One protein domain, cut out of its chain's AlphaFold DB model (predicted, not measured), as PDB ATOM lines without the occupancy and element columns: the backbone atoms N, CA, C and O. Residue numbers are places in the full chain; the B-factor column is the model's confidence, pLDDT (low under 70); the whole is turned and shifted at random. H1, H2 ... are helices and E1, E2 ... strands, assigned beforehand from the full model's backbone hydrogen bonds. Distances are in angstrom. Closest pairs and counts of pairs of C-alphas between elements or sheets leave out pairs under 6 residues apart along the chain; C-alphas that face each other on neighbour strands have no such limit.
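What this domain is: This is residues 366 to 433 of the 459 residues of the protein "MYND-type domain-containing protein" of Aphanomyces astaci (UniProt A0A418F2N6). This domain has little regular structure: loops make most of it, round a small ladder of two strands, E1 and E2, and two short helices, H1 and H2, set as a corner. A long loop, residues 408 to 425, leads from H2 back to E2. The printed part has 68 residues, with 22 in named elements, in the order E1, H1, H2, E2; the class is mixed and the sheet antiparallel. It is compact, radius of gyration of the C-alphas 11.4 A, yet elongated, spanning 36 by 21 by 19 A.

How they stand to each other: E1, residues 378 to 380, is antiparallel to E2, residues 426 to 428, at 147 degrees; N 379 and O 427 are within hydrogen-bond range, 2.8 A. Residues 378 to 379 also pair antiparallel with residues 387 to 388. H1, residues 391 to 396, and H2, residues 398 to 407, are close but not clearly touching; their closest C-alphas, of Met 394 and His 401, are 8.0 A apart. Their lines are about perpendicular, 84 degrees. In both, every O i to N i+4 pair is within hydrogen-bond range. E1 and H2 are apart.

Where its parts are: E1, 6.7 A long, begins at C-alpha 378 (36.174, -41.204, -3.632). H1 measures 8.7 A and H2 14.2 A. E2, 6.5 A, ends at C-alpha 428 (36.559, -38.136, -0.735).

The domain as a whole: The C-alphas farthest apart, of Asn 413 and Met 433, are 38.3 A apart. The printed part has no cut; the H2 to E2 link is long. pLDDT is under 70 at residues 413 to 416 and 431 to 433.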
ATOM      1  N   CYS A 366      29.596 -44.654  -8.110       95.25
ATOM      2  CA  CYS A 366      30.669 -45.621  -8.317       95.25
ATOM      3  C   CYS A 366      30.654 -46.129  -9.767       95.25
ATOM      4  O   CYS A 366      29.612 -46.573 -10.243       95.25
ATOM      5  N   ALA A 367      31.808 -46.129 -10.434       94.69
ATOM      6  CA  ALA A 367      31.948 -46.571 -11.821       94.69
ATOM      7  C   ALA A 367      31.703 -48.079 -12.030       94.69
ATOM      8  O   ALA A 367      31.551 -48.513 -13.164       94.69
ATOM      9  N   VAL A 368      31.669 -48.873 -10.951       96.19
ATOM     10  CA  VAL A 368      31.487 -50.335 -11.022       96.19
ATOM     11  C   VAL A 368      30.111 -50.774 -10.547       96.19
ATOM     12  O   VAL A 368      29.394 -51.449 -11.270       96.19
ATOM     13  N   CYS A 369      29.735 -50.410  -9.320       95.62
ATOM     14  CA  CYS A 369      28.492 -50.883  -8.705       95.62
ATOM     15  C   CYS A 369      27.371 -49.835  -8.698       95.62
ATOM     16  O   CYS A 369      26.340 -50.055  -8.068       95.62
ATOM     17  N   GLU A 370      27.600 -48.665  -9.303       95.12
ATOM     18  CA  GLU A 370      26.649 -47.546  -9.386       95.12
ATOM     19  C   GLU A 370      26.170 -46.980  -8.037       95.12
ATOM     20  O   GLU A 370      25.263 -46.143  -7.986       95.12
ATOM     21  N   SER A 371      26.802 -47.384  -6.926       92.94
ATOM     22  CA  SER A 371      26.494 -46.864  -5.593       92.94
ATOM     23  C   SER A 371      26.566 -45.340  -5.573       92.94
ATOM     24  O   SER A 371      27.511 -44.730  -6.074       92.94
ATOM     25  N   ARG A 372      25.560 -44.727  -4.947       90.06
ATOM     26  CA  ARG A 372      25.414 -43.270  -4.797       90.06
ATOM     27  C   ARG A 372      25.681 -42.813  -3.361       90.06
ATOM     28  O   ARG A 372      25.370 -41.676  -3.004       90.06
ATOM     29  N   HIS A 373      26.210 -43.704  -2.517       86.88
ATOM     30  CA  HIS A 373      26.443 -43.433  -1.102       86.88
ATOM     31  C   HIS A 373      27.633 -42.485  -0.926       86.88
ATOM     32  O   HIS A 373      28.777 -42.917  -0.805       86.88
ATOM     33  N   ARG A 374      27.357 -41.177  -0.925       80.12
ATOM     34  CA  ARG A 374      28.370 -40.114  -1.051       80.12
ATOM     35  C   ARG A 374      29.531 -40.224  -0.068       80.12
ATOM     36  O   ARG A 374      30.660 -40.018  -0.485       80.12
ATOM     37  N   SER A 375      29.280 -40.612   1.183       84.88
ATOM     38  CA  SER A 375      30.337 -40.737   2.200       84.88
ATOM     39  C   SER A 375      31.342 -41.864   1.934       84.88
ATOM     40  O   SER A 375      32.373 -41.921   2.592       84.88
ATOM     41  N   LEU A 376      31.029 -42.786   1.018       89.31
ATOM     42  CA  LEU A 376      31.926 -43.863   0.600       89.31
ATOM     43  C   LEU A 376      32.625 -43.540  -0.721       89.31
ATOM     44  O   LEU A 376      33.621 -44.175  -1.054       89.31
ATOM     45  N   LEU A 377      32.089 -42.596  -1.499       92.56
ATOM     46  CA  LEU A 377      32.616 -42.283  -2.817       92.56
ATOM     47  C   LEU A 377      33.913 -41.493  -2.689       92.56
ATOM     48  O   LEU A 377      33.991 -40.504  -1.956       92.56
ATOM     49  N   ARG A 378      34.910 -41.913  -3.464       92.44
ATOM     50  CA  ARG A 378      36.174 -41.204  -3.632       92.44
ATOM     51  C   ARG A 378      36.533 -41.132  -5.106       92.44
ATOM     52  O   ARG A 378      36.351 -42.103  -5.843       92.44
ATOM     53  N   ARG A 379      37.009 -39.970  -5.537       92.81
ATOM     54  CA  ARG A 379      37.425 -39.687  -6.911       92.81
ATOM     55  C   ARG A 379      38.929 -39.833  -7.037       92.81
ATOM     56  O   ARG A 379      39.652 -39.302  -6.202       92.81
ATOM     57  N   CYS A 380      39.390 -40.481  -8.101       90.81
ATOM     58  CA  CYS A 380      40.814 -40.506  -8.414       90.81
ATOM     59  C   CYS A 380      41.336 -39.077  -8.637       90.81
ATOM     60  O   CYS A 380      40.836 -38.361  -9.505       90.81
ATOM     61  N   SER A 381      42.348 -38.665  -7.876       87.12
ATOM     62  CA  SER A 381      42.968 -37.338  -7.976       87.12
ATOM     63  C   SER A 381      43.717 -37.129  -9.296       87.12
ATOM     64  O   SER A 381      43.918 -35.990  -9.715       87.12
ATOM     65  N   LEU A 382      44.107 -38.224  -9.960       83.38
ATOM     66  CA  LEU A 382      44.921 -38.210 -11.170       83.38
ATOM     67  C   LEU A 382      44.087 -38.041 -12.442       83.38
ATOM     68  O   LEU A 382      44.320 -37.119 -13.219       83.38
ATOM     69  N   CYS A 383      43.094 -38.905 -12.668       83.19
ATOM     70  CA  CYS A 383      42.211 -38.758 -13.829       83.19
ATOM     71  C   CYS A 383      41.004 -37.854 -13.574       83.19
ATOM     72  O   CYS A 383      40.402 -37.371 -14.530       83.19
ATOM     73  N   LYS A 384      40.604 -37.635 -12.317       87.31
ATOM     74  CA  LYS A 384      39.456 -36.801 -11.919       87.31
ATOM     75  C   LYS A 384      38.080 -37.231 -12.469       87.31
ATOM     76  O   LYS A 384      37.063 -36.655 -12.095       87.31
ATOM     77  N   THR A 385      38.003 -38.267 -13.300       85.56
ATOM     78  CA  THR A 385      36.759 -38.752 -13.924       85.56
ATOM     79  C   THR A 385      36.215 -40.011 -13.275       85.56
ATOM     80  O   THR A 385      35.000 -40.190 -13.206       85.56
ATOM     81  N   THR A 386      37.086 -40.881 -12.761       91.12
ATOM     82  CA  THR A 386      36.654 -42.134 -12.139       91.12
ATOM     83  C   THR A 386      36.395 -41.970 -10.646       91.12
ATOM     84  O   THR A 386      37.113 -41.274  -9.922       91.12
ATOM     85  N   VAL A 387      35.331 -42.629 -10.187       94.31
ATOM     86  CA  VAL A 387      34.874 -42.607  -8.801       94.31
ATOM     87  C   VAL A 387      34.576 -44.030  -8.355       94.31
ATOM     88  O   VAL A 387      33.890 -44.770  -9.058       94.31
ATOM     89  N   TYR A 388      35.037 -44.398  -7.162       96.19
ATOM     90  CA  TYR A 388      34.788 -45.713  -6.567       96.19
ATOM     91  C   TYR A 388      34.260 -45.576  -5.143       96.19
ATOM     92  O   TYR A 388      34.532 -44.589  -4.465       96.19
ATOM     93  N   CYS A 389      33.503 -46.575  -4.684       95.69
ATOM     94  CA  CYS A 389      33.048 -46.655  -3.292       95.69
ATOM     95  C   CYS A 389      33.895 -47.591  -2.416       95.69
ATOM     96  O   CYS A 389      33.670 -47.661  -1.212       95.69
ATOM     97  N   SER A 390      34.804 -48.367  -3.013       95.88
ATOM     98  CA  SER A 390      35.679 -49.308  -2.310       95.88
ATOM     99  C   SER A 390      36.920 -49.651  -3.137       95.88
ATOM    100  O   SER A 390      36.903 -49.551  -4.370       95.88
ATOM    101  N   ALA A 391      37.961 -50.148  -2.462       95.31
ATOM    102  CA  ALA A 391      39.152 -50.708  -3.101       95.31
ATOM    103  C   ALA A 391      38.812 -51.882  -4.038       95.31
ATOM    104  O   ALA A 391      39.445 -52.060  -5.075       95.31
ATOM    105  N   ASP A 392      37.781 -52.668  -3.715       96.44
ATOM    106  CA  ASP A 392      37.322 -53.769  -4.567       96.44
ATOM    107  C   ASP A 392      36.743 -53.269  -5.890       96.44
ATOM    108  O   ASP A 392      37.082 -53.808  -6.941       96.44
ATOM    109  N   CYS A 393      35.917 -52.216  -5.854       96.62
ATOM    110  CA  CYS A 393      35.399 -51.599  -7.075       96.62
ATOM    111  C   CYS A 393      36.540 -51.014  -7.913       96.62
ATOM    112  O   CYS A 393      36.584 -51.223  -9.119       96.62
ATOM    113  N   MET A 394      37.500 -50.340  -7.279       94.50
ATOM    114  CA  MET A 394      38.683 -49.831  -7.973       94.50
ATOM    115  C   MET A 394      39.455 -50.955  -8.684       94.50
ATOM    116  O   MET A 394      39.735 -50.839  -9.874       94.50
ATOM    117  N   ARG A 395      39.740 -52.070  -7.992       92.88
ATOM    118  CA  ARG A 395      40.480 -53.215  -8.558       92.88
ATOM    119  C   ARG A 395      39.740 -53.922  -9.694       92.88
ATOM    120  O   ARG A 395      40.372 -54.414 -10.622       92.88
ATOM    121  N   GLN A 396      38.410 -53.981  -9.641       94.50
ATOM    122  CA  GLN A 396      37.602 -54.532 -10.736       94.50
ATOM    123  C   GLN A 396      37.647 -53.651 -11.992       94.50
ATOM    124  O   GLN A 396      37.423 -54.144 -13.095       94.50
ATOM    125  N   HIS A 397      37.960 -52.363 -11.836       93.06
ATOM    126  CA  HIS A 397      37.966 -51.376 -12.912       93.06
ATOM    127  C   HIS A 397      39.375 -50.969 -13.372       93.06
ATOM    128  O   HIS A 397      39.510 -49.992 -14.108       93.06
ATOM    129  N   THR A 398      40.423 -51.700 -12.972       88.44
ATOM    130  CA  THR A 398      41.827 -51.327 -13.222       88.44
ATOM    131  C   THR A 398      42.104 -51.010 -14.689       88.44
ATOM    132  O   THR A 398      42.604 -49.935 -14.979       88.44
ATOM    133  N   ALA A 399      41.716 -51.874 -15.633       85.12
ATOM    134  CA  ALA A 399      42.022 -51.659 -17.052       85.12
ATOM    135  C   ALA A 399      41.424 -50.351 -17.609       85.12
ATOM    136  O   ALA A 399      42.085 -49.624 -18.351       85.12
ATOM    137  N   VAL A 400      40.184 -50.025 -17.230       86.62
ATOM    138  CA  VAL A 400      39.517 -48.784 -17.656       86.62
ATOM    139  C   VAL A 400      40.125 -47.574 -16.947       86.62
ATOM    140  O   VAL A 400      40.320 -46.533 -17.568       86.62
ATOM    141  N   HIS A 401      40.466 -47.720 -15.667       88.94
ATOM    142  CA  HIS A 401      41.133 -46.686 -14.884       88.94
ATOM    143  C   HIS A 401      42.509 -46.319 -15.461       88.94
ATOM    144  O   HIS A 401      42.784 -45.140 -15.672       88.94
ATOM    145  N   THR A 402      43.328 -47.316 -15.800       83.50
ATOM    146  CA  THR A 402      44.631 -47.144 -16.459       83.50
ATOM    147  C   THR A 402      44.485 -46.473 -17.824       83.50
ATOM    148  O   THR A 402      45.225 -45.543 -18.145       83.50
ATOM    149  N   ALA A 403      43.500 -46.892 -18.626       81.62
ATOM    150  CA  ALA A 403      43.230 -46.257 -19.915       81.62
ATOM    151  C   ALA A 403      42.860 -44.774 -19.753       81.62
ATOM    152  O   ALA A 403      43.271 -43.934 -20.551       81.62
ATOM    153  N   GLU A 404      42.117 -44.438 -18.700       82.50
ATOM    154  CA  GLU A 404      41.753 -43.060 -18.398       82.50
ATOM    155  C   GLU A 404      42.949 -42.218 -17.925       82.50
ATOM    156  O   GLU A 404      43.071 -41.060 -18.325       82.50
ATOM    157  N   HIS A 405      43.885 -42.788 -17.158       81.25
ATOM    158  CA  HIS A 405      45.163 -42.131 -16.859       81.25
ATOM    159  C   HIS A 405      45.958 -41.824 -18.129       81.25
ATOM    160  O   HIS A 405      46.402 -40.689 -18.315       81.25
ATOM    161  N   ALA A 406      46.063 -42.791 -19.043       77.62
ATOM    162  CA  ALA A 406      46.774 -42.606 -20.303       77.62
ATOM    163  C   ALA A 406      46.158 -41.480 -21.155       77.62
ATOM    164  O   ALA A 406      46.891 -40.648 -21.689       77.62
ATOM    165  N   ARG A 407      44.818 -41.372 -21.209       74.50
ATOM    166  CA  ARG A 407      44.119 -40.248 -21.875       74.50
ATOM    167  C   ARG A 407      44.467 -38.880 -21.284       74.50
ATOM    168  O   ARG A 407      44.337 -37.869 -21.965       74.50
ATOM    169  N   ARG A 408      44.908 -38.844 -20.027       73.50
ATOM    170  CA  ARG A 408      45.312 -37.634 -19.294       73.50
ATOM    171  C   ARG A 408      46.818 -37.449 -19.210       73.50
ATOM    172  O   ARG A 408      47.293 -36.573 -18.491       73.50
ATOM    173  N   LEU A 409      47.568 -38.241 -19.980       73.00
ATOM    174  CA  LEU A 409      49.030 -38.236 -19.992       73.00
ATOM    175  C   LEU A 409      49.619 -38.488 -18.596       73.00
ATOM    176  O   LEU A 409      50.687 -37.982 -18.253       73.00
ATOM    177  N   VAL A 410      48.900 -39.266 -17.785       74.12
ATOM    178  CA  VAL A 410      49.371 -39.776 -16.504       74.12
ATOM    179  C   VAL A 410      49.880 -41.190 -16.750       74.12
ATOM    180  O   VAL A 410      49.106 -42.099 -17.035       74.12
ATOM    181  N   PHE A 411      51.195 -41.365 -16.651       72.25
ATOM    182  CA  PHE A 411      51.857 -42.655 -16.822       72.25
ATOM    183  C   PHE A 411      52.503 -43.039 -15.496       72.25
ATOM    184  O   PHE A 411      53.548 -42.500 -15.128       72.25
ATOM    185  N   LEU A 412      51.856 -43.932 -14.748       70.50
ATOM    186  CA  LEU A 412      52.443 -44.488 -13.536       70.50
ATOM    187  C   LEU A 412      53.289 -45.703 -13.913       70.50
ATOM    188  O   LEU A 412      52.916 -46.494 -14.775       70.50
ATOM    189  N   ASN A 413      54.421 -45.877 -13.233       64.12
ATOM    190  CA  ASN A 413      55.245 -47.075 -13.416       64.12
ATOM    191  C   ASN A 413      54.516 -48.343 -12.928       64.12
ATOM    192  O   ASN A 413      54.773 -49.428 -13.440       64.12
ATOM    193  N   HIS A 414      53.625 -48.187 -11.941       68.00
ATOM    194  CA  HIS A 414      52.906 -49.256 -11.249       68.00
ATOM    195  C   HIS A 414      51.536 -48.746 -10.761       68.00
ATOM    196  O   HIS A 414      51.441 -48.110  -9.709       68.00
ATOM    197  N   ASP A 415      50.473 -49.000 -11.530       64.19
ATOM    198  CA  ASP A 415      49.089 -48.634 -11.167       64.19
ATOM    199  C   ASP A 415      48.577 -49.404  -9.935       64.19
ATOM    200  O   ASP A 415      47.682 -48.939  -9.229       64.19
ATOM    201  N   ASP A 416      49.167 -50.564  -9.637       68.69
ATOM    202  CA  ASP A 416      48.887 -51.379  -8.453       68.69
ATOM    203  C   ASP A 416      49.299 -50.705  -7.133       68.69
ATOM    204  O   ASP A 416      48.855 -51.131  -6.067       68.69
ATOM    205  N   LEU A 417      50.080 -49.619  -7.193       72.06
ATOM    206  CA  LEU A 417      50.429 -48.799  -6.030       72.06
ATOM    207  C   LEU A 417      49.330 -47.800  -5.636       72.06
ATOM    208  O   LEU A 417      49.440 -47.148  -4.593       72.06
ATOM    209  N   LEU A 418      48.274 -47.653  -6.444       84.94
ATOM    210  CA  LEU A 418      47.155 -46.786  -6.098       84.94
ATOM    211  C   LEU A 418      46.327 -47.394  -4.965       84.94
ATOM    212  O   LEU A 418      45.508 -48.287  -5.157       84.94
ATOM    213  N   ASP A 419      46.537 -46.859  -3.771       89.31
ATOM    214  CA  ASP A 419      45.731 -47.158  -2.590       89.31
ATOM    215  C   ASP A 419      44.443 -46.313  -2.532       89.31
ATOM    216  O   ASP A 419      44.504 -45.084  -2.502       89.31
ATOM    217  N   PHE A 420      43.284 -46.980  -2.475       91.38
ATOM    218  CA  PHE A 420      41.954 -46.365  -2.367       91.38
ATOM    219  C   PHE A 420      41.740 -45.567  -1.073       91.38
ATOM    220  O   PHE A 420      40.926 -44.639  -1.052       91.38
ATOM    221  N   ASP A 421      42.427 -45.928   0.010       90.00
ATOM    222  CA  ASP A 421      42.317 -45.233   1.295       90.00
ATOM    223  C   ASP A 421      43.325 -44.080   1.427       90.00
ATOM    224  O   ASP A 421      43.238 -43.288   2.368       90.00
ATOM    225  N   ASN A 422      44.236 -43.920   0.460       88.19
ATOM    226  CA  ASN A 422      45.167 -42.800   0.423       88.19
ATOM    227  C   ASN A 422      44.485 -41.545  -0.169       88.19
ATOM    228  O   ASN A 422      44.164 -41.529  -1.363       88.19
ATOM    229  N   PRO A 423      44.320 -40.453   0.606       83.81
ATOM    230  CA  PRO A 423      43.630 -39.242   0.153       83.81
ATOM    231  C   PRO A 423      44.356 -38.502  -0.980       83.81
ATOM    232  O   PRO A 423      43.733 -37.729  -1.705       83.81
ATOM    233  N   HIS A 424      45.655 -38.746  -1.170       82.88
ATOM    234  CA  HIS A 424      46.407 -38.200  -2.300       82.88
ATOM    235  C   HIS A 424      46.123 -38.937  -3.611       82.88
ATOM    236  O   HIS A 424      46.343 -38.368  -4.678       82.88
ATOM    237  N   HIS A 425      45.632 -40.176  -3.551       87.81
ATOM    238  CA  HIS A 425      45.236 -40.962  -4.721       87.81
ATOM    239  C   HIS A 425      43.733 -40.851  -4.980       87.81
ATOM    240  O   HIS A 425      43.308 -40.703  -6.123       87.81
ATOM    241  N   PHE A 426      42.931 -40.898  -3.915       90.50
ATOM    242  CA  PHE A 426      41.477 -40.869  -3.990       90.50
ATOM    243  C   PHE A 426      40.896 -39.863  -3.005       90.50
ATOM    244  O   PHE A 426      40.831 -40.100  -1.799       90.50
ATOM    245  N   HIS A 427      40.414 -38.745  -3.537       89.19
ATOM    246  CA  HIS A 427      39.833 -37.681  -2.735       89.19
ATOM    247  C   HIS A 427      38.370 -38.006  -2.390       89.19
ATOM    248  O   HIS A 427      37.586 -38.312  -3.299       89.19
ATOM    249  N   PRO A 428      37.955 -37.944  -1.112       87.31
ATOM    250  CA  PRO A 428      36.559 -38.136  -0.735       87.31
ATOM    251  C   PRO A 428      35.673 -37.003  -1.262       87.31
ATOM    252  O   PRO A 428      36.128 -35.886  -1.506       87.31
ATOM    253  N   PHE A 429      34.380 -37.278  -1.420       81.38
ATOM    254  CA  PHE A 429      33.401 -36.231  -1.697       81.38
ATOM    255  C   PHE A 429      32.883 -35.626  -0.391       81.38
ATOM    256  O   PHE A 429      31.946 -36.147   0.217       81.38
ATOM    257  N   GLU A 430      33.436 -34.489   0.009       70.19
ATOM    258  CA  GLU A 430      32.921 -33.691   1.119       70.19
ATOM    259  C   GLU A 430      31.802 -32.775   0.598       70.19
ATOM    260  O   GLU A 430      32.001 -31.824  -0.165       70.19
ATOM    261  N   TRP A 431      30.563 -33.144   0.920       64.44
ATOM    262  CA  TRP A 431      29.359 -32.381   0.592       64.44
ATOM    263  C   TRP A 431      28.878 -31.656   1.832       64.44
ATOM    264  O   TRP A 431      27.923 -32.099   2.469       64.44
ATOM    265  N   ASP A 432      29.503 -30.534   2.156       62.38
ATOM    266  CA  ASP A 432      28.836 -29.577   3.019       62.38
ATOM    267  C   ASP A 432      27.936 -28.681   2.151       62.38
ATOM    268  O   ASP A 432      28.394 -27.901   1.320       62.38
ATOM    269  N   MET A 433      26.618 -28.856   2.287       59.84
ATOM    270  CA  MET A 433      25.616 -28.066   1.557       59.84
ATOM    271  C   MET A 433      25.415 -26.656   2.136       59.84
ATOM    272  O   MET A 433      24.589 -25.896   1.602       59.84
TER     273      MET A 433